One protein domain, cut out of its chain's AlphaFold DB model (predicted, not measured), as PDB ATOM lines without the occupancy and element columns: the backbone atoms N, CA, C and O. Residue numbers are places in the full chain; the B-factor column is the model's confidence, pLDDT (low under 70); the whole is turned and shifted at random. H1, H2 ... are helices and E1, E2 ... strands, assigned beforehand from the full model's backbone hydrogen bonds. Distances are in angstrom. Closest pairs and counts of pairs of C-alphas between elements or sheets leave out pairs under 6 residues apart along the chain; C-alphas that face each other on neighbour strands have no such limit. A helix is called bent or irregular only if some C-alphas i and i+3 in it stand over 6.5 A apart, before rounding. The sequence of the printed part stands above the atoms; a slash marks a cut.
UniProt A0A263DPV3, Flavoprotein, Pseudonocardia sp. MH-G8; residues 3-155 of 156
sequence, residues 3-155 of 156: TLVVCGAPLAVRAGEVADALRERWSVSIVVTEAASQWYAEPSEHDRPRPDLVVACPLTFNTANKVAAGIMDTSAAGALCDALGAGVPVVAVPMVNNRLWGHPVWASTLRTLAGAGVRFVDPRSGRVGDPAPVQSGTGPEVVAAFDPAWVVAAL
ATOM      1  N   THR A   3      47.747  -6.991  40.742       98.31
ATOM      2  CA  THR A   3      47.052  -5.693  40.750       98.31
ATOM      3  C   THR A   3      46.437  -5.395  39.386       98.31
ATOM      4  O   THR A   3      47.138  -5.388  38.375       98.31
ATOM      5  N   LEU A   4      45.132  -5.116  39.360       98.50
ATOM      6  CA  LEU A   4      44.409  -4.616  38.195       98.50
ATOM      7  C   LEU A   4      44.290  -3.089  38.278       98.50
ATOM      8  O   LEU A   4      43.654  -2.542  39.175       98.50
ATOM      9  N   VAL A   5      44.889  -2.398  37.316       98.56
ATOM     10  CA  VAL A   5      44.815  -0.951  37.129       98.56
ATOM     11  C   VAL A   5      43.769  -0.621  36.063       98.56
ATOM     12  O   VAL A   5      43.914  -1.002  34.901       98.56
ATOM     13  N   VAL A   6      42.738   0.135  36.435       98.62
ATOM     14  CA  VAL A   6      41.625   0.521  35.554       98.62
ATOM     15  C   VAL A   6      41.736   2.004  35.191       98.62
ATOM     16  O   VAL A   6      41.596   2.891  36.042       98.62
ATOM     17  N   CYS A   7      42.000   2.298  33.912       98.44
ATOM     18  CA  CYS A   7      42.103   3.673  33.406       98.44
ATOM     19  C   CYS A   7      40.821   4.142  32.697       98.44
ATOM     20  O   CYS A   7      40.017   3.344  32.228       98.44
ATOM     21  N   GLY A   8      40.635   5.461  32.595       96.81
ATOM     22  CA  GLY A   8      39.420   6.064  32.036       96.81
ATOM     23  C   GLY A   8      39.275   5.975  30.510       96.81
ATOM     24  O   GLY A   8      39.619   6.920  29.802       96.81
ATOM     25  N   ALA A   9      38.747   4.860  30.009       96.81
ATOM     26  CA  ALA A   9      38.272   4.678  28.633       96.81
ATOM     27  C   ALA A   9      36.984   3.835  28.630       96.81
ATOM     28  O   ALA A   9      36.748   3.127  29.605       96.81
ATOM     29  N   PRO A  10      36.179   3.833  27.543       96.62
ATOM     30  CA  PRO A  10      34.921   3.079  27.493       96.62
ATOM     31  C   PRO A  10      35.038   1.602  27.891       96.62
ATOM     32  O   PRO A  10      34.123   1.072  28.503       96.62
ATOM     33  N   LEU A  11      36.174   0.949  27.614       98.19
ATOM     34  CA  LEU A  11      36.419  -0.446  28.007       98.19
ATOM     35  C   LEU A  11      36.452  -0.678  29.525       98.19
ATOM     36  O   LEU A  11      36.276  -1.810  29.961       98.19
ATOM     37  N   ALA A  12      36.602   0.365  30.343       98.25
ATOM     38  CA  ALA A  12      36.560   0.248  31.799       98.25
ATOM     39  C   ALA A  12      35.231  -0.324  32.323       98.25
ATOM     40  O   ALA A  12      35.228  -0.933  33.387       98.25
ATOM     41  N   VAL A  13      34.128  -0.236  31.563       98.19
ATOM     42  CA  VAL A  13      32.857  -0.890  31.938       98.19
ATOM     43  C   VAL A  13      32.969  -2.417  32.019       98.19
ATOM     44  O   VAL A  13      32.184  -3.046  32.717       98.19
ATOM     45  N   ARG A  14      33.955  -3.018  31.334       98.25
ATOM     46  CA  ARG A  14      34.245  -4.463  31.363       98.25
ATOM     47  C   ARG A  14      35.285  -4.834  32.429       98.25
ATOM     48  O   ARG A  14      35.663  -5.996  32.527       98.25
ATOM     49  N   ALA A  15      35.782  -3.876  33.221       97.88
ATOM     50  CA  ALA A  15      36.848  -4.135  34.191       97.88
ATOM     51  C   ALA A  15      36.427  -5.113  35.300       97.88
ATOM     52  O   ALA A  15      37.271  -5.872  35.762       97.88
ATOM     53  N   GLY A  16      35.139  -5.151  35.665       97.88
ATOM     54  CA  GLY A  16      34.611  -6.145  36.608       97.88
ATOM     55  C   GLY A  16      34.751  -7.570  36.076       97.88
ATOM     56  O   GLY A  16      35.283  -8.434  36.758       97.88
ATOM     57  N   GLU A  17      34.411  -7.793  34.805       98.31
ATOM     58  CA  GLU A  17      34.558  -9.108  34.168       98.31
ATOM     59  C   GLU A  17      36.030  -9.522  34.023       98.31
ATOM     60  O   GLU A  17      36.369 -10.695  34.157       98.31
ATOM     61  N   VAL A  18      36.927  -8.556  33.794       98.50
ATOM     62  CA  VAL A  18      38.377  -8.799  33.835       98.50
ATOM     63  C   VAL A  18      38.825  -9.169  35.247       98.50
ATOM     64  O   VAL A  18      39.584 -10.120  35.403       98.50
ATOM     65  N   ALA A  19      38.365  -8.452  36.274       98.00
ATOM     66  CA  ALA A  19      38.689  -8.762  37.661       98.00
ATOM     67  C   ALA A  19      38.220 -10.172  38.040       98.00
ATOM     68  O   ALA A  19      38.998 -10.925  38.621       98.00
ATOM     69  N   ASP A  20      37.002 -10.552  37.660       98.00
ATOM     70  CA  ASP A  20      36.438 -11.871  37.945       98.00
ATOM     71  C   ASP A  20      37.221 -12.987  37.247       98.00
ATOM     72  O   ASP A  20      37.634 -13.940  37.908       98.00
ATOM     73  N   ALA A  21      37.553 -12.822  35.963       98.12
ATOM     74  CA  ALA A  21      38.383 -13.781  35.233       98.12
ATOM     75  C   ALA A  21      39.794 -13.927  35.842       98.12
ATOM     76  O   ALA A  21      40.364 -15.016  35.880       98.12
ATOM     77  N   LEU A  22      40.378 -12.838  36.354       98.12
ATOM     78  CA  LEU A  22      41.669 -12.883  37.048       98.12
ATOM     79  C   LEU A  22      41.551 -13.549  38.433       98.12
ATOM     80  O   LEU A  22      42.451 -14.286  38.842       98.12
ATOM     81  N   ARG A  23      40.443 -13.336  39.152       97.44
ATOM     82  CA  ARG A  23      40.197 -13.923  40.482       97.44
ATOM     83  C   ARG A  23      40.124 -15.452  40.463       97.44
ATOM     84  O   ARG A  23      40.367 -16.072  41.494       97.44
ATOM     85  N   GLU A  24      39.885 -16.071  39.305       97.00
ATOM     86  CA  GLU A  24      39.949 -17.531  39.143       97.00
ATOM     87  C   GLU A  24      41.353 -18.112  39.396       97.00
ATOM     88  O   GLU A  24      41.482 -19.272  39.789       97.00
ATOM     89  N   ARG A  25      42.417 -17.324  39.174       96.44
ATOM     90  CA  ARG A  25      43.819 -17.781  39.272       96.44
ATOM     91  C   ARG A  25      44.665 -16.979  40.259       96.44
ATOM     92  O   ARG A  25      45.675 -17.488  40.743       96.44
ATOM     93  N   TRP A  26      44.289 -15.738  40.552       97.19
ATOM     94  CA  TRP A  26      45.071 -14.827  41.384       97.19
ATOM     95  C   TRP A  26      44.223 -14.206  42.494       97.19
ATOM     96  O   TRP A  26      43.042 -13.932  42.328       97.19
ATOM     97  N   SER A  27      44.858 -13.888  43.622       96.50
ATOM     98  CA  SER A  27      44.322 -12.864  44.522       96.50
ATOM     99  C   SER A  27      44.529 -11.499  43.857       96.50
ATOM    100  O   SER A  27      45.666 -11.174  43.499       96.50
ATOM    101  N   VAL A  28      43.438 -10.762  43.628       96.62
ATOM    102  CA  VAL A  28      43.407  -9.521  42.838       96.62
ATOM    103  C   VAL A  28      43.130  -8.328  43.745       96.62
ATOM    104  O   VAL A  28      42.123  -8.325  44.444       96.62
ATOM    105  N   SER A  29      43.996  -7.318  43.664       96.62
ATOM    106  CA  SER A  29      43.768  -5.965  44.188       96.62
ATOM    107  C   SER A  29      43.453  -5.007  43.043       96.62
ATOM    108  O   SER A  29      43.995  -5.164  41.943       96.62
ATOM    109  N   ILE A  30      42.610  -4.005  43.275       96.94
ATOM    110  CA  ILE A  30      42.191  -3.072  42.219       96.94
ATOM    111  C   ILE A  30      42.627  -1.633  42.510       96.94
ATOM    112  O   ILE A  30      42.515  -1.127  43.626       96.94
ATOM    113  N   VAL A  31      43.101  -0.942  41.470       97.12
ATOM    114  CA  VAL A  31      43.431   0.485  41.498       97.12
ATOM    115  C   VAL A  31      42.769   1.183  40.317       97.12
ATOM    116  O   VAL A  31      42.958   0.812  39.164       97.12
ATOM    117  N   VAL A  32      42.016   2.239  40.590       97.12
ATOM    118  CA  VAL A  32      41.161   2.918  39.614       97.12
ATOM    119  C   VAL A  32      41.608   4.370  39.493       97.12
ATOM    120  O   VAL A  32      41.778   5.071  40.489       97.12
ATOM    121  N   THR A  33      41.832   4.846  38.268       96.75
ATOM    122  CA  THR A  33      42.051   6.287  38.043       96.75
ATOM    123  C   THR A  33      40.771   7.070  38.335       96.75
ATOM    124  O   THR A  33      39.685   6.570  38.065       96.75
ATOM    125  N   GLU A  34      40.871   8.329  38.767       94.50
ATOM    126  CA  GLU A  34      39.692   9.200  38.938       94.50
ATOM    127  C   GLU A  34      38.810   9.225  37.676       94.50
ATOM    128  O   GLU A  34      37.605   9.002  37.753       94.50
ATOM    129  N   ALA A  35      39.421   9.375  36.496       95.69
ATOM    130  CA  ALA A  35      38.708   9.364  35.219       95.69
ATOM    131  C   ALA A  35      37.931   8.059  34.956       95.69
ATOM    132  O   ALA A  35      36.932   8.096  34.242       95.69
ATOM    133  N   ALA A  36      38.371   6.921  35.510       96.50
ATOM    134  CA  ALA A  36      37.710   5.626  35.350       96.50
ATOM    135  C   ALA A  36      36.459   5.449  36.220       96.50
ATOM    136  O   ALA A  36      35.607   4.635  35.870       96.50
ATOM    137  N   SER A  37      36.313   6.229  37.297       92.69
ATOM    138  CA  SER A  37      35.202   6.105  38.258       92.69
ATOM    139  C   SER A  37      33.807   6.260  37.639       92.69
ATOM    140  O   SER A  37      32.836   5.722  38.157       92.69
ATOM    141  N   GLN A  38      33.695   6.944  36.496       94.19
ATOM    142  CA  GLN A  38      32.428   7.072  35.766       94.19
ATOM    143  C   GLN A  38      32.009   5.789  35.022       94.19
ATOM    144  O   GLN A  38      30.852   5.660  34.633       94.19
ATOM    145  N   TRP A  39      32.943   4.863  34.783       94.81
ATOM    146  CA  TRP A  39      32.708   3.599  34.074       94.81
ATOM    147  C   TRP A  39      32.790   2.379  34.989       94.81
ATOM    148  O   TRP A  39      32.269   1.327  34.632       94.81
ATOM    149  N   TYR A  40      33.460   2.503  36.135       95.00
ATOM    150  CA  TYR A  40      33.749   1.385  37.016       95.00
ATOM    151  C   TYR A  40      33.614   1.782  38.486       95.00
ATOM    152  O   TYR A  40      34.175   2.789  38.917       95.00
ATOM    153  N   ALA A  41      32.843   0.988  39.233       90.00
ATOM    154  CA  ALA A  41      32.343   1.358  40.553       90.00
ATOM    155  C   ALA A  41      33.135   0.767  41.729       90.00
ATOM    156  O   ALA A  41      33.033   1.302  42.834       90.00
ATOM    157  N   GLU A  42      33.898  -0.319  41.537       90.00
ATOM    158  CA  GLU A  42      34.696  -0.863  42.644       90.00
ATOM    159  C   GLU A  42      35.780   0.155  43.038       90.00
ATOM    160  O   GLU A  42      36.479   0.693  42.172       90.00
ATOM    161  N   PRO A  43      35.911   0.470  44.337       86.31
ATOM    162  CA  PRO A  43      36.851   1.476  44.801       86.31
ATOM    163  C   PRO A  43      38.296   0.980  44.700       86.31
ATOM    164  O   PRO A  43      38.575  -0.215  44.690       86.31
ATOM    165  N   SER A  44      39.238   1.925  44.691       90.31
ATOM    166  CA  SER A  44      40.660   1.585  44.779       90.31
ATOM    167  C   SER A  44      41.030   1.053  46.163       90.31
ATOM    168  O   SER A  44      40.702   1.665  47.184       90.31
ATOM    169  N   GLU A  45      41.818  -0.017  46.190       89.44
ATOM    170  CA  GLU A  45      42.437  -0.544  47.402       89.44
ATOM    171  C   GLU A  45      43.718   0.236  47.731       89.44
ATOM    172  O   GLU A  45      44.694   0.264  46.969       89.44
ATOM    173  N   HIS A  46      43.696   0.915  48.880       79.19
ATOM    174  CA  HIS A  46      44.787   1.783  49.326       79.19
ATOM    175  C   HIS A  46      45.889   0.998  50.043       79.19
ATOM    176  O   HIS A  46      47.064   1.220  49.759       79.19
ATOM    177  N   ASP A  47      45.510   0.071  50.924       85.00
ATOM    178  CA  ASP A  47      46.430  -0.842  51.601       85.00
ATOM    179  C   ASP A  47      46.443  -2.175  50.852       85.00
ATOM    180  O   ASP A  47      45.593  -3.039  51.063       85.00
ATOM    181  N   ARG A  48      47.360  -2.284  49.888       85.12
ATOM    182  CA  ARG A  48      47.503  -3.462  49.032       85.12
ATOM    183  C   ARG A  48      48.917  -4.032  49.140       85.12
ATOM    184  O   ARG A  48      49.885  -3.267  49.169       85.12
ATOM    185  N   PRO A  49      49.070  -5.364  49.162       87.94
ATOM    186  CA  PRO A  49      50.380  -5.996  49.122       87.94
ATOM    187  C   PRO A  49      51.101  -5.697  47.802       87.94
ATOM    188  O   PRO A  49      50.480  -5.373  46.787       87.94
ATOM    189  N   ARG A  50      52.433  -5.837  47.802       91.44
ATOM    190  CA  ARG A  50      53.223  -5.719  46.569       91.44
ATOM    191  C   ARG A  50      52.765  -6.789  45.565       91.44
ATOM    192  O   ARG A  50      52.694  -7.959  45.946       91.44
ATOM    193  N   PRO A  51      52.438  -6.415  44.316       96.31
ATOM    194  CA  PRO A  51      52.015  -7.381  43.315       96.31
ATOM    195  C   PRO A  51      53.205  -8.145  42.734       96.31
ATOM    196  O   PRO A  51      54.276  -7.579  42.529       96.31
ATOM    197  N   ASP A  52      52.965  -9.405  42.383       97.50
ATOM    198  CA  ASP A  52      53.879 -10.213  41.567       97.50
ATOM    199  C   ASP A  52      53.613 -10.009  40.063       97.50
ATOM    200  O   ASP A  52      54.382 -10.464  39.220       97.50
ATOM    201  N   LEU A  53      52.498  -9.349  39.727       97.88
ATOM    202  CA  LEU A  53      52.004  -9.129  38.372       97.88
ATOM    203  C   LEU A  53      51.050  -7.929  38.338       97.88
ATOM    204  O   LEU A  53      50.203  -7.784  39.225       97.88
ATOM    205  N   VAL A  54      51.132  -7.104  37.295       98.62
ATOM    206  CA  VAL A  54      50.207  -5.979  37.094       98.62
ATOM    207  C   VAL A  54      49.513  -6.067  35.739       98.62
ATOM    208  O   VAL A  54      50.138  -6.312  34.710       98.62
ATOM    209  N   VAL A  55      48.205  -5.821  35.738       98.88
ATOM    210  CA  VAL A  55      47.391  -5.659  34.530       98.88
ATOM    211  C   VAL A  55      46.894  -4.221  34.463       98.88
ATOM    212  O   VAL A  55      46.304  -3.747  35.422       98.88
ATOM    213  N   ALA A  56      47.063  -3.530  33.338       98.81
ATOM    214  CA  ALA A  56      46.389  -2.261  33.059       98.81
ATOM    215  C   ALA A  56      45.289  -2.473  32.011       98.81
ATOM    216  O   ALA A  56      45.591  -2.603  30.823       98.81
ATOM    217  N   CYS A  57      44.022  -2.513  32.427       98.69
ATOM    218  CA  CYS A  57      42.901  -2.796  31.532       98.69
ATOM    219  C   CYS A  57      41.674  -1.913  31.827       98.69
ATOM    220  O   CYS A  57      40.984  -2.138  32.820       98.69
ATOM    221  N   PRO A  58      41.359  -0.939  30.951       98.69
ATOM    222  CA  PRO A  58      42.186  -0.466  29.837       98.69
ATOM    223  C   PRO A  58      43.387   0.368  30.313       98.69
ATOM    224  O   PRO A  58      43.391   0.903  31.422       98.69
ATOM    225  N   LEU A  59      44.373   0.555  29.430       98.75
ATOM    226  CA  LEU A  59      45.412   1.582  29.525       98.75
ATOM    227  C   LEU A  59      45.080   2.740  28.568       98.75
ATOM    228  O   LEU A  59      44.855   2.536  27.373       98.75
ATOM    229  N   THR A  60      45.056   3.971  29.081       98.50
ATOM    230  CA  THR A  60      44.748   5.177  28.291       98.50
ATOM    231  C   THR A  60      46.012   5.913  27.861       98.50
ATOM    232  O   THR A  60      47.080   5.735  28.442       98.50
ATOM    233  N   PHE A  61      45.878   6.816  26.886       98.62
ATOM    234  CA  PHE A  61      46.956   7.710  26.444       98.62
ATOM    235  C   PHE A  61      47.569   8.515  27.600       98.62
ATOM    236  O   PHE A  61      48.787   8.601  27.720       98.62
ATOM    237  N   ASN A  62      46.721   9.072  28.472       98.38
ATOM    238  CA  ASN A  62      47.152   9.866  29.620       98.38
ATOM    239  C   ASN A  62      48.013   9.044  30.589       98.38
ATOM    240  O   ASN A  62      49.136   9.436  30.892       98.38
ATOM    241  N   THR A  63      47.518   7.884  31.035       98.75
ATOM    242  CA  THR A  63      48.261   7.035  31.976       98.75
ATOM    243  C   THR A  63      49.529   6.475  31.336       98.75
ATOM    244  O   THR A  63      50.584   6.511  31.960       98.75
ATOM    245  N   ALA A  64      49.467   6.028  30.079       98.75
ATOM    246  CA  ALA A  64      50.633   5.514  29.362       98.75
ATOM    247  C   ALA A  64      51.759   6.557  29.264       98.75
ATOM    248  O   ALA A  64      52.906   6.244  29.571       98.75
ATOM    249  N   ASN A  65      51.437   7.802  28.895       98.81
ATOM    250  CA  ASN A  65      52.434   8.872  28.812       98.81
ATOM    251  C   ASN A  65      53.019   9.225  30.182       98.81
ATOM    252  O   ASN A  65      54.225   9.439  30.280       98.81
ATOM    253  N   LYS A  66      52.188   9.268  31.232       98.75
ATOM    254  CA  LYS A  66      52.656   9.517  32.602       98.75
ATOM    255  C   LYS A  66      53.659   8.454  33.039       98.75
ATOM    256  O   LYS A  66      54.769   8.798  33.424       98.75
ATOM    257  N   VAL A  67      53.304   7.179  32.884       98.69
ATOM    258  CA  VAL A  67      54.158   6.051  33.278       98.69
ATOM    259  C   VAL A  67      55.458   6.025  32.474       98.69
ATOM    260  O   VAL A  67      56.529   5.896  33.056       98.69
ATOM    261  N   ALA A  68      55.400   6.236  31.155       98.69
ATOM    262  CA  ALA A  68      56.603   6.300  30.321       98.69
ATOM    263  C   ALA A  68      57.546   7.459  30.695       98.69
ATOM    264  O   ALA A  68      58.748   7.366  30.460       98.69
ATOM    265  N   ALA A  69      57.014   8.540  31.271       98.50
ATOM    266  CA  ALA A  69      57.783   9.682  31.760       98.50
ATOM    267  C   ALA A  69      58.155   9.585  33.255       98.50
ATOM    268  O   ALA A  69      58.759  10.516  33.782       98.50
ATOM    269  N   GLY A  70      57.784   8.504  33.951       98.31
ATOM    270  CA  GLY A  70      58.013   8.343  35.393       98.31
ATOM    271  C   GLY A  70      57.122   9.218  36.287       98.31
ATOM    272  O   GLY A  70      57.415   9.400  37.465       98.31
ATOM    273  N   ILE A  71      56.031   9.774  35.755       98.62
ATOM    274  CA  ILE A  71      55.075  10.587  36.512       98.62
ATOM    275  C   ILE A  71      54.111   9.661  37.257       98.62
ATOM    276  O   ILE A  71      53.354   8.914  36.641       98.62
ATOM    277  N   MET A  72      54.102   9.759  38.586       96.62
ATOM    278  CA  MET A  72      53.287   8.935  39.491       96.62
ATOM    279  C   MET A  72      52.345   9.767  40.379       96.62
ATOM    280  O   MET A  72      52.174   9.500  41.562       96.62
ATOM    281  N   ASP A  73      51.708  10.784  39.801       96.62
ATOM    282  CA  ASP A  73      50.790  11.708  40.492       96.62
ATOM    283  C   ASP A  73      49.411  11.102  40.842       96.62
ATOM    284  O   ASP A  73      48.549  11.783  41.391       96.62
ATOM    285  N   THR A  74      49.189   9.824  40.527       94.94
ATOM    286  CA  THR A  74      47.980   9.063  40.879       94.94
ATOM    287  C   THR A  74      48.369   7.673  41.372       94.94
ATOM    288  O   THR A  74      49.368   7.121  40.913       94.94
ATOM    289  N   SER A  75      47.551   7.059  42.238       93.56
ATOM    290  CA  SER A  75      47.796   5.688  42.735       93.56
ATOM    291  C   SER A  75      47.957   4.669  41.594       93.56
ATOM    292  O   SER A  75      48.810   3.789  41.665       93.56
ATOM    293  N   ALA A  76      47.191   4.827  40.506       95.94
ATOM    294  CA  ALA A  76      47.274   3.989  39.310       95.94
ATOM    295  C   ALA A  76      48.618   4.128  38.576       95.94
ATOM    296  O   ALA A  76      49.242   3.124  38.233       95.94
ATOM    297  N   ALA A  77      49.077   5.364  38.346       97.69
ATOM    298  CA  ALA A  77      50.378   5.602  37.723       97.69
ATOM    299  C   ALA A  77      51.525   5.158  38.642       97.69
ATOM    300  O   ALA A  77      52.474   4.552  38.159       97.69
ATOM    301  N   GLY A  78      51.404   5.370  39.957       96.94
ATOM    302  CA  GLY A  78      52.356   4.869  40.947       96.94
ATOM    303  C   GLY A  78      52.467   3.350  40.945       96.94
ATOM    304  O   GLY A  78      53.572   2.838  40.832       96.94
ATOM    305  N   ALA A  79      51.344   2.626  40.940       96.88
ATOM    306  CA  ALA A  79      51.353   1.164  40.856       96.88
ATOM    307  C   ALA A  79      52.089   0.650  39.605       96.88
ATOM    308  O   ALA A  79      52.840  -0.319  39.688       96.88
ATOM    309  N   LEU A  80      51.897   1.303  38.454       98.38
ATOM    310  CA  LEU A  80      52.573   0.937  37.210       98.38
ATOM    311  C   LEU A  80      54.061   1.306  37.228       98.38
ATOM    312  O   LEU A  80      54.887   0.472  36.874       98.38
ATOM    313  N   CYS A  81      54.416   2.521  37.653       98.31
ATOM    314  CA  CYS A  81      55.812   2.947  37.763       98.31
ATOM    315  C   CYS A  81      56.601   2.061  38.735       98.31
ATOM    316  O   CYS A  81      57.693   1.613  38.392       98.31
ATOM    317  N   ASP A  82      56.034   1.764  39.906       97.19
ATOM    318  CA  ASP A  82      56.649   0.893  40.908       97.19
ATOM    319  C   ASP A  82      56.859  -0.520  40.355       97.19
ATOM    320  O   ASP A  82      57.930  -1.098  40.538       97.19
ATOM    321  N   ALA A  83      55.867  -1.065  39.639       98.00
ATOM    322  CA  ALA A  83      55.977  -2.377  39.009       98.00
ATOM    323  C   ALA A  83      57.107  -2.417  37.971       98.00
ATOM    324  O   ALA A  83      57.958  -3.304  38.029       98.00
ATOM    325  N   LEU A  84      57.172  -1.425  37.077       98.19
ATOM    326  CA  LEU A  84      58.239  -1.332  36.079       98.19
ATOM    327  C   LEU A  84      59.619  -1.171  36.730       98.19
ATOM    328  O   LEU A  84      60.564  -1.851  36.339       98.19
ATOM    329  N   GLY A  85      59.734  -0.319  37.753       97.12
ATOM    330  CA  GLY A  85      60.985  -0.115  38.489       97.12
ATOM    331  C   GLY A  85      61.454  -1.358  39.250       97.12
ATOM    332  O   GLY A  85      62.655  -1.575  39.392       97.12
ATOM    333  N   ALA A  86      60.521  -2.195  39.707       96.75
ATOM    334  CA  ALA A  86      60.804  -3.451  40.400       96.75
ATOM    335  C   ALA A  86      61.002  -4.653  39.456       96.75
ATOM    336  O   ALA A  86      61.271  -5.755  39.933       96.75
ATOM    337  N   GLY A  87      60.852  -4.475  38.138       97.12
ATOM    338  CA  GLY A  87      60.885  -5.578  37.173       97.12
ATOM    339  C   GLY A  87      59.698  -6.541  37.296       97.12
ATOM    340  O   GLY A  87      59.783  -7.682  36.842       97.12
ATOM    341  N   VAL A  88      58.597  -6.102  37.913       98.12
ATOM    342  CA  VAL A  88      57.349  -6.867  37.999       98.12
ATOM    343  C   VAL A  88      56.702  -6.900  36.610       98.12
ATOM    344  O   VAL A  88      56.550  -5.842  35.994       98.12
ATOM    345  N   PRO A  89      56.293  -8.074  36.093       98.06
ATOM    346  CA  PRO A  89      55.673  -8.162  34.778       98.06
ATOM    347  C   PRO A  89      54.399  -7.315  34.673       98.06
ATOM    348  O   PRO A  89      53.552  -7.315  35.570       98.06
ATOM    349  N   VAL A  90      54.248  -6.623  33.539       98.75
ATOM    350  CA  VAL A  90      53.080  -5.784  33.245       98.75
ATOM    351  C   VAL A  90      52.435  -6.214  31.931       98.75
ATOM    352  O   VAL A  90      53.080  -6.219  30.880       98.75
ATOM    353  N   VAL A  91      51.137  -6.516  31.978       98.88
ATOM    354  CA  VAL A  91      50.281  -6.641  30.792       98.88
ATOM    355  C   VAL A  91      49.390  -5.410  30.690       98.88
ATOM    356  O   VAL A  91      48.785  -4.989  31.669       98.88
ATOM    357  N   ALA A  92      49.283  -4.822  29.505       98.81
ATOM    358  CA  ALA A  92      48.435  -3.662  29.267       98.81
ATOM    359  C   ALA A  92      47.489  -3.897  28.091       98.81
ATOM    360  O   ALA A  92      47.881  -4.466  27.077       98.81
ATOM    361  N   VAL A  93      46.261  -3.393  28.205       98.81
ATOM    362  CA  VAL A  93      45.237  -3.403  27.153       98.81
ATOM    363  C   VAL A  93      44.989  -1.958  26.708       98.81
ATOM    364  O   VAL A  93      44.157  -1.266  27.301       98.81
ATOM    365  N   PRO A  94      45.727  -1.422  25.716       98.38
ATOM    366  CA  PRO A  94      45.580  -0.029  25.321       98.38
ATOM    367  C   PRO A  94      44.247   0.213  24.616       98.38
ATOM    368  O   PRO A  94      43.955  -0.412  23.599       98.38
ATOM    369  N   MET A  95      43.478   1.194  25.088       97.69
ATOM    370  CA  MET A  95      42.317   1.714  24.362       97.69
ATOM    371  C   MET A  95      42.516   3.207  24.102       97.69
ATOM    372  O   MET A  95      42.140   4.064  24.903       97.69
ATOM    373  N   VAL A  96      43.151   3.521  22.969       97.75
ATOM    374  CA  VAL A  96      43.545   4.888  22.598       97.75
ATOM    375  C   VAL A  96      42.935   5.276  21.257       97.75
ATOM    376  O   VAL A  96      43.172   4.617  20.242       97.75
ATOM    377  N   ASN A  97      42.171   6.373  21.261       96.25
ATOM    378  CA  ASN A  97      41.531   6.937  20.073       96.25
ATOM    379  C   ASN A  97      42.574   7.273  18.996       96.25
ATOM    380  O   ASN A  97      43.580   7.919  19.291       96.25
ATOM    381  N   ASN A  98      42.309   6.881  17.748       96.62
ATOM    382  CA  ASN A  98      43.181   7.078  16.589       96.62
ATOM    383  C   ASN A  98      43.676   8.525  16.405       96.62
ATOM    384  O   ASN A  98      44.796   8.723  15.946       96.62
ATOM    385  N   ARG A  99      42.910   9.542  16.818       95.94
ATOM    386  CA  ARG A  99      43.331  10.955  16.752       95.94
ATOM    387  C   ARG A  99      44.565  11.257  17.608       95.94
ATOM    388  O   ARG A  99      45.365  12.107  17.239       95.94
ATOM    389  N   LEU A 100      44.738  10.557  18.730       97.44
ATOM    390  CA  LEU A 100      45.878  10.748  19.636       97.44
ATOM    391  C   LEU A 100      47.164  10.092  19.119       97.44
ATOM    392  O   LEU A 100      48.247  10.405  19.608       97.44
ATOM    393  N   TRP A 101      47.074   9.224  18.108       97.25
ATOM    394  CA  TRP A 101      48.239   8.528  17.562       97.25
ATOM    395  C   TRP A 101      49.181   9.442  16.780       97.25
ATOM    396  O   TRP A 101      50.364   9.135  16.672       97.25
ATOM    397  N   GLY A 102      48.676  10.576  16.288       96.38
ATOM    398  CA  GLY A 102      49.492  11.623  15.672       96.38
ATOM    399  C   GLY A 102      50.221  12.523  16.676       96.38
ATOM    400  O   GLY A 102      50.967  13.406  16.260       96.38
ATOM    401  N   HIS A 103      50.016  12.346  17.987       98.25
ATOM    402  CA  HIS A 103      50.699  13.157  18.991       98.25
ATOM    403  C   HIS A 103      52.204  12.825  19.025       98.25
ATOM    404  O   HIS A 103      52.555  11.643  19.100       98.25
ATOM    405  N   PRO A 104      53.110  13.825  19.059       97.88
ATOM    406  CA  PRO A 104      54.554  13.615  18.885       97.88
ATOM    407  C   PRO A 104      55.177  12.636  19.891       97.88
ATOM    408  O   PRO A 104      56.095  11.897  19.548       97.88
ATOM    409  N   VAL A 105      54.657  12.591  21.122       98.12
ATOM    410  CA  VAL A 105      55.169  11.693  22.173       98.12
ATOM    411  C   VAL A 105      54.716  10.235  22.033       98.12
ATOM    412  O   VAL A 105      55.334   9.350  22.617       98.12
ATOM    413  N   TRP A 106      53.641   9.948  21.289       98.19
ATOM    414  CA  TRP A 106      52.947   8.662  21.419       98.19
ATOM    415  C   TRP A 106      53.810   7.472  21.006       98.19
ATOM    416  O   TRP A 106      53.914   6.480  21.725       98.19
ATOM    417  N   ALA A 107      54.495   7.595  19.868       97.50
ATOM    418  CA  ALA A 107      55.366   6.538  19.378       97.50
ATOM    419  C   ALA A 107      56.539   6.272  20.339       97.50
ATOM    420  O   ALA A 107      56.921   5.119  20.527       97.50
ATOM    421  N   SER A 108      57.103   7.313  20.970       98.25
ATOM    422  CA  SER A 108      58.128   7.126  22.004       98.25
ATOM    423  C   SER A 108      57.559   6.509  23.276       98.25
ATOM    424  O   SER A 108      58.200   5.620  23.815       98.25
ATOM    425  N   THR A 109      56.352   6.889  23.708       98.75
ATOM    426  CA  THR A 109      55.677   6.279  24.864       98.75
ATOM    427  C   THR A 109      55.549   4.771  24.693       98.75
ATOM    428  O   THR A 109      55.960   4.016  25.571       98.75
ATOM    429  N   LEU A 110      55.036   4.318  23.543       98.44
ATOM    430  CA  LEU A 110      54.892   2.889  23.260       98.44
ATOM    431  C   LEU A 110      56.240   2.162  23.269       98.44
ATOM    432  O   LEU A 110      56.348   1.102  23.878       98.44
ATOM    433  N   ARG A 111      57.276   2.749  22.653       98.38
ATOM    434  CA  ARG A 111      58.631   2.174  22.664       98.38
ATOM    435  C   ARG A 111      59.225   2.100  24.066       98.38
ATOM    436  O   ARG A 111      59.824   1.084  24.393       98.38
ATOM    437  N   THR A 112      59.061   3.136  24.886       98.62
ATOM    438  CA  THR A 112      59.560   3.155  26.266       98.62
ATOM    439  C   THR A 112      58.898   2.064  27.097       98.62
ATOM    440  O   THR A 112      59.590   1.288  27.745       98.62
ATOM    441  N   LEU A 113      57.568   1.956  27.038       98.69
ATOM    442  CA  LEU A 113      56.830   0.935  27.781       98.69
ATOM    443  C   LEU A 113      57.163  -0.484  27.290       98.69
ATOM    444  O   LEU A 113      57.421  -1.361  28.107       98.69
ATOM    445  N   ALA A 114      57.233  -0.704  25.972       98.38
ATOM    446  CA  ALA A 114      57.664  -1.986  25.409       98.38
ATOM    447  C   ALA A 114      59.095  -2.349  25.845       98.38
ATOM    448  O   ALA A 114      59.352  -3.477  26.255       98.38
ATOM    449  N   GLY A 115      60.018  -1.381  25.802       98.00
ATOM    450  CA  GLY A 115      61.404  -1.548  26.244       98.00
ATOM    451  C   GLY A 115      61.537  -1.822  27.745       98.00
ATOM    452  O   GLY A 115      62.475  -2.497  28.155       98.00
ATOM    453  N   ALA A 116      60.574  -1.366  28.550       97.81
ATOM    454  CA  ALA A 116      60.450  -1.700  29.967       97.81
ATOM    455  C   ALA A 116      59.791  -3.074  30.221       97.81
ATOM    456  O   ALA A 116      59.559  -3.437  31.371       97.81
ATOM    457  N   GLY A 117      59.475  -3.842  29.172       96.62
ATOM    458  CA  GLY A 117      58.905  -5.187  29.283       96.62
ATOM    459  C   GLY A 117      57.376  -5.243  29.339       96.62
ATOM    460  O   GLY A 117      56.825  -6.315  29.590       96.62
ATOM    461  N   VAL A 118      56.671  -4.131  29.085       98.62
ATOM    462  CA  VAL A 118      55.201  -4.138  29.014       98.62
ATOM    463  C   VAL A 118      54.741  -4.973  27.822       98.62
ATOM    464  O   VAL A 118      55.103  -4.709  26.674       98.62
ATOM    465  N   ARG A 119      53.877  -5.954  28.087       98.50
ATOM    466  CA  ARG A 119      53.219  -6.762  27.057       98.50
ATOM    467  C   ARG A 119      51.853  -6.180  26.732       98.50
ATOM    468  O   ARG A 119      50.980  -6.114  27.591       98.50
ATOM    469  N   PHE A 120      51.654  -5.785  25.483       98.75
ATOM    470  CA  PHE A 120      50.386  -5.216  25.044       98.75
ATOM    471  C   PHE A 120      49.449  -6.271  24.468       98.75
ATOM    472  O   PHE A 120      49.883  -7.135  23.707       98.75
ATOM    473  N   VAL A 121      48.166  -6.155  24.802       98.69
ATOM    474  CA  VAL A 121      47.066  -6.977  24.291       98.69
ATOM    475  C   VAL A 121      46.112  -6.080  23.513       98.69
ATOM    476  O   VAL A 121      45.645  -5.059  24.023       98.69
ATOM    477  N   ASP A 122      45.821  -6.448  22.267       97.88
ATOM    478  CA  ASP A 122      44.866  -5.721  21.433       97.88
ATOM    479  C   ASP A 122      43.426  -5.950  21.936       97.88
ATOM    480  O   ASP A 122      42.964  -7.096  21.937       97.88
ATOM    481  N   PRO A 123      42.669  -4.893  22.299       97.94
ATOM    482  CA  PRO A 123      41.309  -5.031  22.824       97.94
ATOM    483  C   PRO A 123      40.283  -5.540  21.799       97.94
ATOM    484  O   PRO A 123      39.124  -5.724  22.150       97.94
ATOM    485  N   ARG A 124      40.655  -5.732  20.528       96.56
ATOM    486  CA  ARG A 124      39.751  -6.213  19.465       96.56
ATOM    487  C   ARG A 124      39.934  -7.682  19.122       96.56
ATOM    488  O   ARG A 124      39.087  -8.245  18.441       96.56
ATOM    489  N   SER A 125      41.079  -8.259  19.475       96.25
ATOM    490  CA  SER A 125      41.473  -9.590  18.993       96.25
ATOM    491  C   SER A 125      42.213 -10.441  20.017       96.25
ATOM    492  O   SER A 125      42.514 -11.594  19.729       96.25
ATOM    493  N   GLY A 126      42.604  -9.871  21.159       97.19
ATOM    494  CA  GLY A 126      43.438 -10.548  22.147       97.19
ATOM    495  C   GLY A 126      44.884 -10.775  21.708       97.19
ATOM    496  O   GLY A 126      45.683 -11.321  22.468       97.19
ATOM    497  N   ARG A 127      45.260 -10.347  20.495       97.44
ATOM    498  CA  ARG A 127      46.617 -10.512  19.979       97.44
ATOM    499  C   ARG A 127      47.608  -9.773  20.875       97.44
ATOM    500  O   ARG A 127      47.481  -8.567  21.089       97.44
ATOM    501  N   VAL A 128      48.637 -10.492  21.315       98.00
ATOM    502  CA  VAL A 128      49.798  -9.904  21.985       98.00
ATOM    503  C   VAL A 128      50.747  -9.316  20.940       98.00
ATOM    504  O   VAL A 128      51.078  -9.974  19.952       98.00
ATOM    505  N   GLY A 129      51.192  -8.080  21.146       96.06
ATOM    506  CA  GLY A 129      52.183  -7.417  20.295       96.06
ATOM    507  C   GLY A 129      51.910  -5.928  20.146       96.06
ATOM    508  O   GLY A 129      51.220  -5.345  20.975       96.06
ATOM    509  N   ASP A 130      52.430  -5.315  19.081       94.06
ATOM    510  CA  ASP A 130      52.341  -3.861  18.917       94.06
ATOM    511  C   ASP A 130      50.887  -3.360  18.973       94.06
ATOM    512  O   ASP A 130      50.028  -3.897  18.251       94.06
ATOM    513  N   PRO A 131      50.598  -2.341  19.810       94.69
ATOM    514  CA  PRO A 131      49.286  -1.721  19.861       94.69
ATOM    515  C   PRO A 131      48.906  -1.128  18.509       94.69
ATOM    516  O   PRO A 131      49.758  -0.693  17.734       94.69
ATOM    517  N   ALA A 132      47.606  -1.022  18.262       93.75
ATOM    518  CA  ALA A 132      47.076  -0.355  17.082       93.75
ATOM    519  C   ALA A 132      45.924   0.589  17.463       93.75
ATOM    520  O   ALA A 132      45.275   0.396  18.496       93.75
ATOM    521  N   PRO A 133      45.669   1.634  16.657       93.81
ATOM    522  CA  PRO A 133      44.671   2.640  16.979       93.81
ATOM    523  C   PRO A 133      43.258   2.068  17.030       93.81
ATOM    524  O   PRO A 133      42.879   1.256  16.184       93.81
ATOM    525  N   VAL A 134      42.462   2.556  17.986       94.75
ATOM    526  CA  VAL A 134      41.007   2.363  17.999       94.75
ATOM    527  C   VAL A 134      40.369   3.503  17.218       94.75
ATOM    528  O   VAL A 134      40.561   4.675  17.551       94.75
ATOM    529  N   GLN A 135      39.629   3.169  16.164       96.50
ATOM    530  CA  GLN A 135      38.999   4.160  15.301       96.50
ATOM    531  C   GLN A 135      37.967   4.981  16.087       96.50
ATOM    532  O   GLN A 135      37.149   4.452  16.839       96.50
ATOM    533  N   SER A 136      37.996   6.304  15.924       94.88
ATOM    534  CA  SER A 136      36.992   7.173  16.535       94.88
ATOM    535  C   SER A 136      35.588   6.758  16.091       94.88
ATOM    536  O   SER A 136      35.330   6.631  14.897       94.88
ATOM    537  N   GLY A 137      34.684   6.598  17.056       94.81
ATOM    538  CA  GLY A 137      33.310   6.153  16.817       94.81
ATOM    539  C   GLY A 137      33.095   4.647  16.969       94.81
ATOM    540  O   GLY A 137      31.955   4.263  17.164       94.81
ATOM    541  N   THR A 138      34.149   3.820  16.987       95.94
ATOM    542  CA  THR A 138      34.010   2.353  17.106       95.94
ATOM    543  C   THR A 138      34.155   1.836  18.544       95.94
ATOM    544  O   THR A 138      34.520   0.686  18.778       95.94
ATOM    545  N   GLY A 139      34.025   2.723  19.533       95.50
ATOM    546  CA  GLY A 139      34.222   2.388  20.946       95.50
ATOM    547  C   GLY A 139      33.253   1.304  21.435       95.50
ATOM    548  O   GLY A 139      33.730   0.307  21.974       95.50
ATOM    549  N   PRO A 140      31.930   1.464  21.237       96.75
ATOM    550  CA  PRO A 140      30.937   0.474  21.650       96.75
ATOM    551  C   PRO A 140      31.170  -0.922  21.061       96.75
ATOM    552  O   PRO A 140      31.043  -1.909  21.777       96.75
ATOM    553  N   GLU A 141      31.573  -1.021  19.794       97.56
ATOM    554  CA  GLU A 141      31.842  -2.293  19.118       97.56
ATOM    555  C   GLU A 141      33.068  -2.991  19.710       97.56
ATOM    556  O   GLU A 141      33.037  -4.196  19.943       97.56
ATOM    557  N   VAL A 142      34.131  -2.234  20.009       97.62
ATOM    558  CA  VAL A 142      35.318  -2.769  20.696       97.62
ATOM    559  C   VAL A 142      34.943  -3.273  22.087       97.62
ATOM    560  O   VAL A 142      35.356  -4.359  22.472       97.62
ATOM    561  N   VAL A 143      34.139  -2.509  22.833       98.06
ATOM    562  CA  VAL A 143      33.675  -2.904  24.171       98.06
ATOM    563  C   VAL A 143      32.824  -4.169  24.111       98.06
ATOM    564  O   VAL A 143      33.004  -5.039  24.955       98.06
ATOM    565  N   ALA A 144      31.923  -4.288  23.135       98.00
ATOM    566  CA  ALA A 144      31.054  -5.453  22.980       98.00
ATOM    567  C   ALA A 144      31.822  -6.713  22.553       98.00
ATOM    568  O   ALA A 144      31.523  -7.800  23.035       98.00
ATOM    569  N   ALA A 145      32.817  -6.570  21.674       97.12
ATOM    570  CA  ALA A 145      33.616  -7.686  21.172       97.12
ATOM    571  C   ALA A 145      34.746  -8.124  22.118       97.12
ATOM    572  O   ALA A 145      35.350  -9.170  21.893       97.12
ATOM    573  N   PHE A 146      35.066  -7.328  23.142       98.56
ATOM    574  CA  PHE A 146      36.152  -7.633  24.067       98.56
ATOM    575  C   PHE A 146      35.867  -8.891  24.898       98.56
ATOM    576  O   PHE A 146      34.799  -9.012  25.508       98.56
ATOM    577  N   ASP A 147      36.861  -9.776  24.968       98.31
ATOM    578  CA  ASP A 147      36.846 -10.993  25.780       98.31
ATOM    579  C   ASP A 147      37.876 -10.887  26.929       98.31
ATOM    580  O   ASP A 147      39.085 -10.816  26.671       98.31
ATOM    581  N   PRO A 148      37.433 -10.891  28.203       98.12
ATOM    582  CA  PRO A 148      38.317 -10.903  29.370       98.12
ATOM    583  C   PRO A 148      39.345 -12.044  29.378       98.12
ATOM    584  O   PRO A 148      40.451 -11.867  29.899       98.12
ATOM    585  N   ALA A 149      39.037 -13.192  28.761       97.62
ATOM    586  CA  ALA A 149      39.943 -14.337  28.699       97.62
ATOM    587  C   ALA A 149      41.238 -14.021  27.935       97.62
ATOM    588  O   ALA A 149      42.281 -14.616  28.214       97.62
ATOM    589  N   TRP A 150      41.223 -13.042  27.023       98.38
ATOM    590  CA  TRP A 150      42.431 -12.584  26.330       98.38
ATOM    591  C   TRP A 150      43.464 -11.987  27.286       98.38
ATOM    592  O   TRP A 150      44.666 -12.161  27.086       98.38
ATOM    593  N   VAL A 151      43.007 -11.311  28.345       98.12
ATOM    594  CA  VAL A 151      43.890 -10.764  29.380       98.12
ATOM    595  C   VAL A 151      44.517 -11.901  30.172       98.12
ATOM    596  O   VAL A 151      45.734 -11.923  30.331       98.12
ATOM    597  N   VAL A 152      43.713 -12.876  30.607       97.75
ATOM    598  CA  VAL A 152      44.186 -14.048  31.360       97.75
ATOM    599  C   VAL A 152      45.204 -14.854  30.550       97.75
ATOM    600  O   VAL A 152      46.275 -15.176  31.060       97.75
ATOM    601  N   ALA A 153      44.913 -15.125  29.275       96.94
ATOM    602  CA  ALA A 153      45.802 -15.864  28.378       96.94
ATOM    603  C   ALA A 153      47.147 -15.150  28.157       96.94
ATOM    604  O   ALA A 153      48.181 -15.796  27.980       96.94
ATOM    605  N   ALA A 154      47.167 -13.815  28.203       96.56
ATOM    606  CA  ALA A 154      48.403 -13.055  28.087       96.56
ATOM    607  C   ALA A 154      49.319 -13.212  29.313       96.56
ATOM    608  O   ALA A 154      50.511 -12.941  29.198       96.56
ATOM    609  N   LEU A 155      48.828 -13.675  30.461       94.69
ATOM    610  CA  LEU A 155      49.632 -13.811  31.681       94.69
ATOM    611  C   LEU A 155      50.414 -15.134  31.757       94.69
ATOM    612  O   LEU A 155      51.350 -15.212  32.550       94.69
TER     613      LEU A 155
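Overview. This is residues 3 to 155 of the 156 residues of the protein "Flavoprotein" of Pseudonocardia sp. MH-G8 (UniProt A0A263DPV3). What shape do these coordinates make? A twisted, four-stranded parallel sheet is the middle of three layers, with H1 and H8 over one face and H4 over the other. H3 packs on H4, H6 packs on H3, and H7 packs on residues 10 to 14 of H1. What are its parts? The 153 printed residues include eight named helices and four named strands, in the order E1 H1 E2 H2 E3 H3 H4 E4 H5 H6 H7 H8; the class is mixed and the sheet's order is E2 E1 E3 E4. The whole is compact and rounded, with a radius of gyration of the C-alphas of 13.9 A and spans of 38 by 32 by 27 A.

Arrangement. How do the strands pair? E1, residues 3 to 6, is parallel to E2, residues 28 to 32, and to E3, residues 53 to 59; N 4 and O 29, 2.8 A, and N 5 and O 55, 2.7 A, are within hydrogen-bond range. E4, residues 90 to 94, is parallel to E3, with N 56 and O 91 at 2.8 A. Which helices are on the sheet? H1, residues 10 to 23, is at a height over the sheet of 8.5 A, on the same face as H8, residues 149 to 154. H4, residues 75 to 85, is on the opposite face at 9.1 A. H2, residues 34 to 38, and H3, residues 61 to 68, only graze the sheet. Which helices meet? H1 touches H7, residues 139 to 145, at Leu 11 and Val 143, closest C-alphas 5.3 A apart. H3 touches H4 at Val 67 and Cys 81, 5.7 A, and H6, residues 106 to 115, at Ala 68 and Thr 109, 5.5 A. H5, residues 98 to 102, is close to H6 but not clearly touching, at Leu 100 and Trp 106, 7.6 A. Are the helix backbones complete? Every O i to N i+4 pair is within hydrogen-bond range in H3, H4, H6, H7 and H8. In H1 6 of 10 are, and in H2 and H5 0 of 1, each with 1 of 2 O i to N i+3 pairs.

Along the chain. Where does E1 begin? C-alpha 3 is at (47.052, -5.693, 40.750). Which elements are long? H1 spans 22.0 A, E3 15.4 A and H4 15.0 A. H1 is irregular, with C-alphas 13 and 16 7.2 A apart, and H2 only just, with C-alphas 35 and 38 6.7 A apart. Where does H8 end? C-alpha 154 is at (48.403, -13.055, 28.087).

Size, cuts and confidence. How large is it? The two C-alphas farthest apart, of Glu 24 and Pro 104, are 39.9 A apart. Is anything cut or uncertain? The printed part has no cut, and no printed residue is under 70 in pLDDT. The links H2 to E3 and H6 to H7 are long.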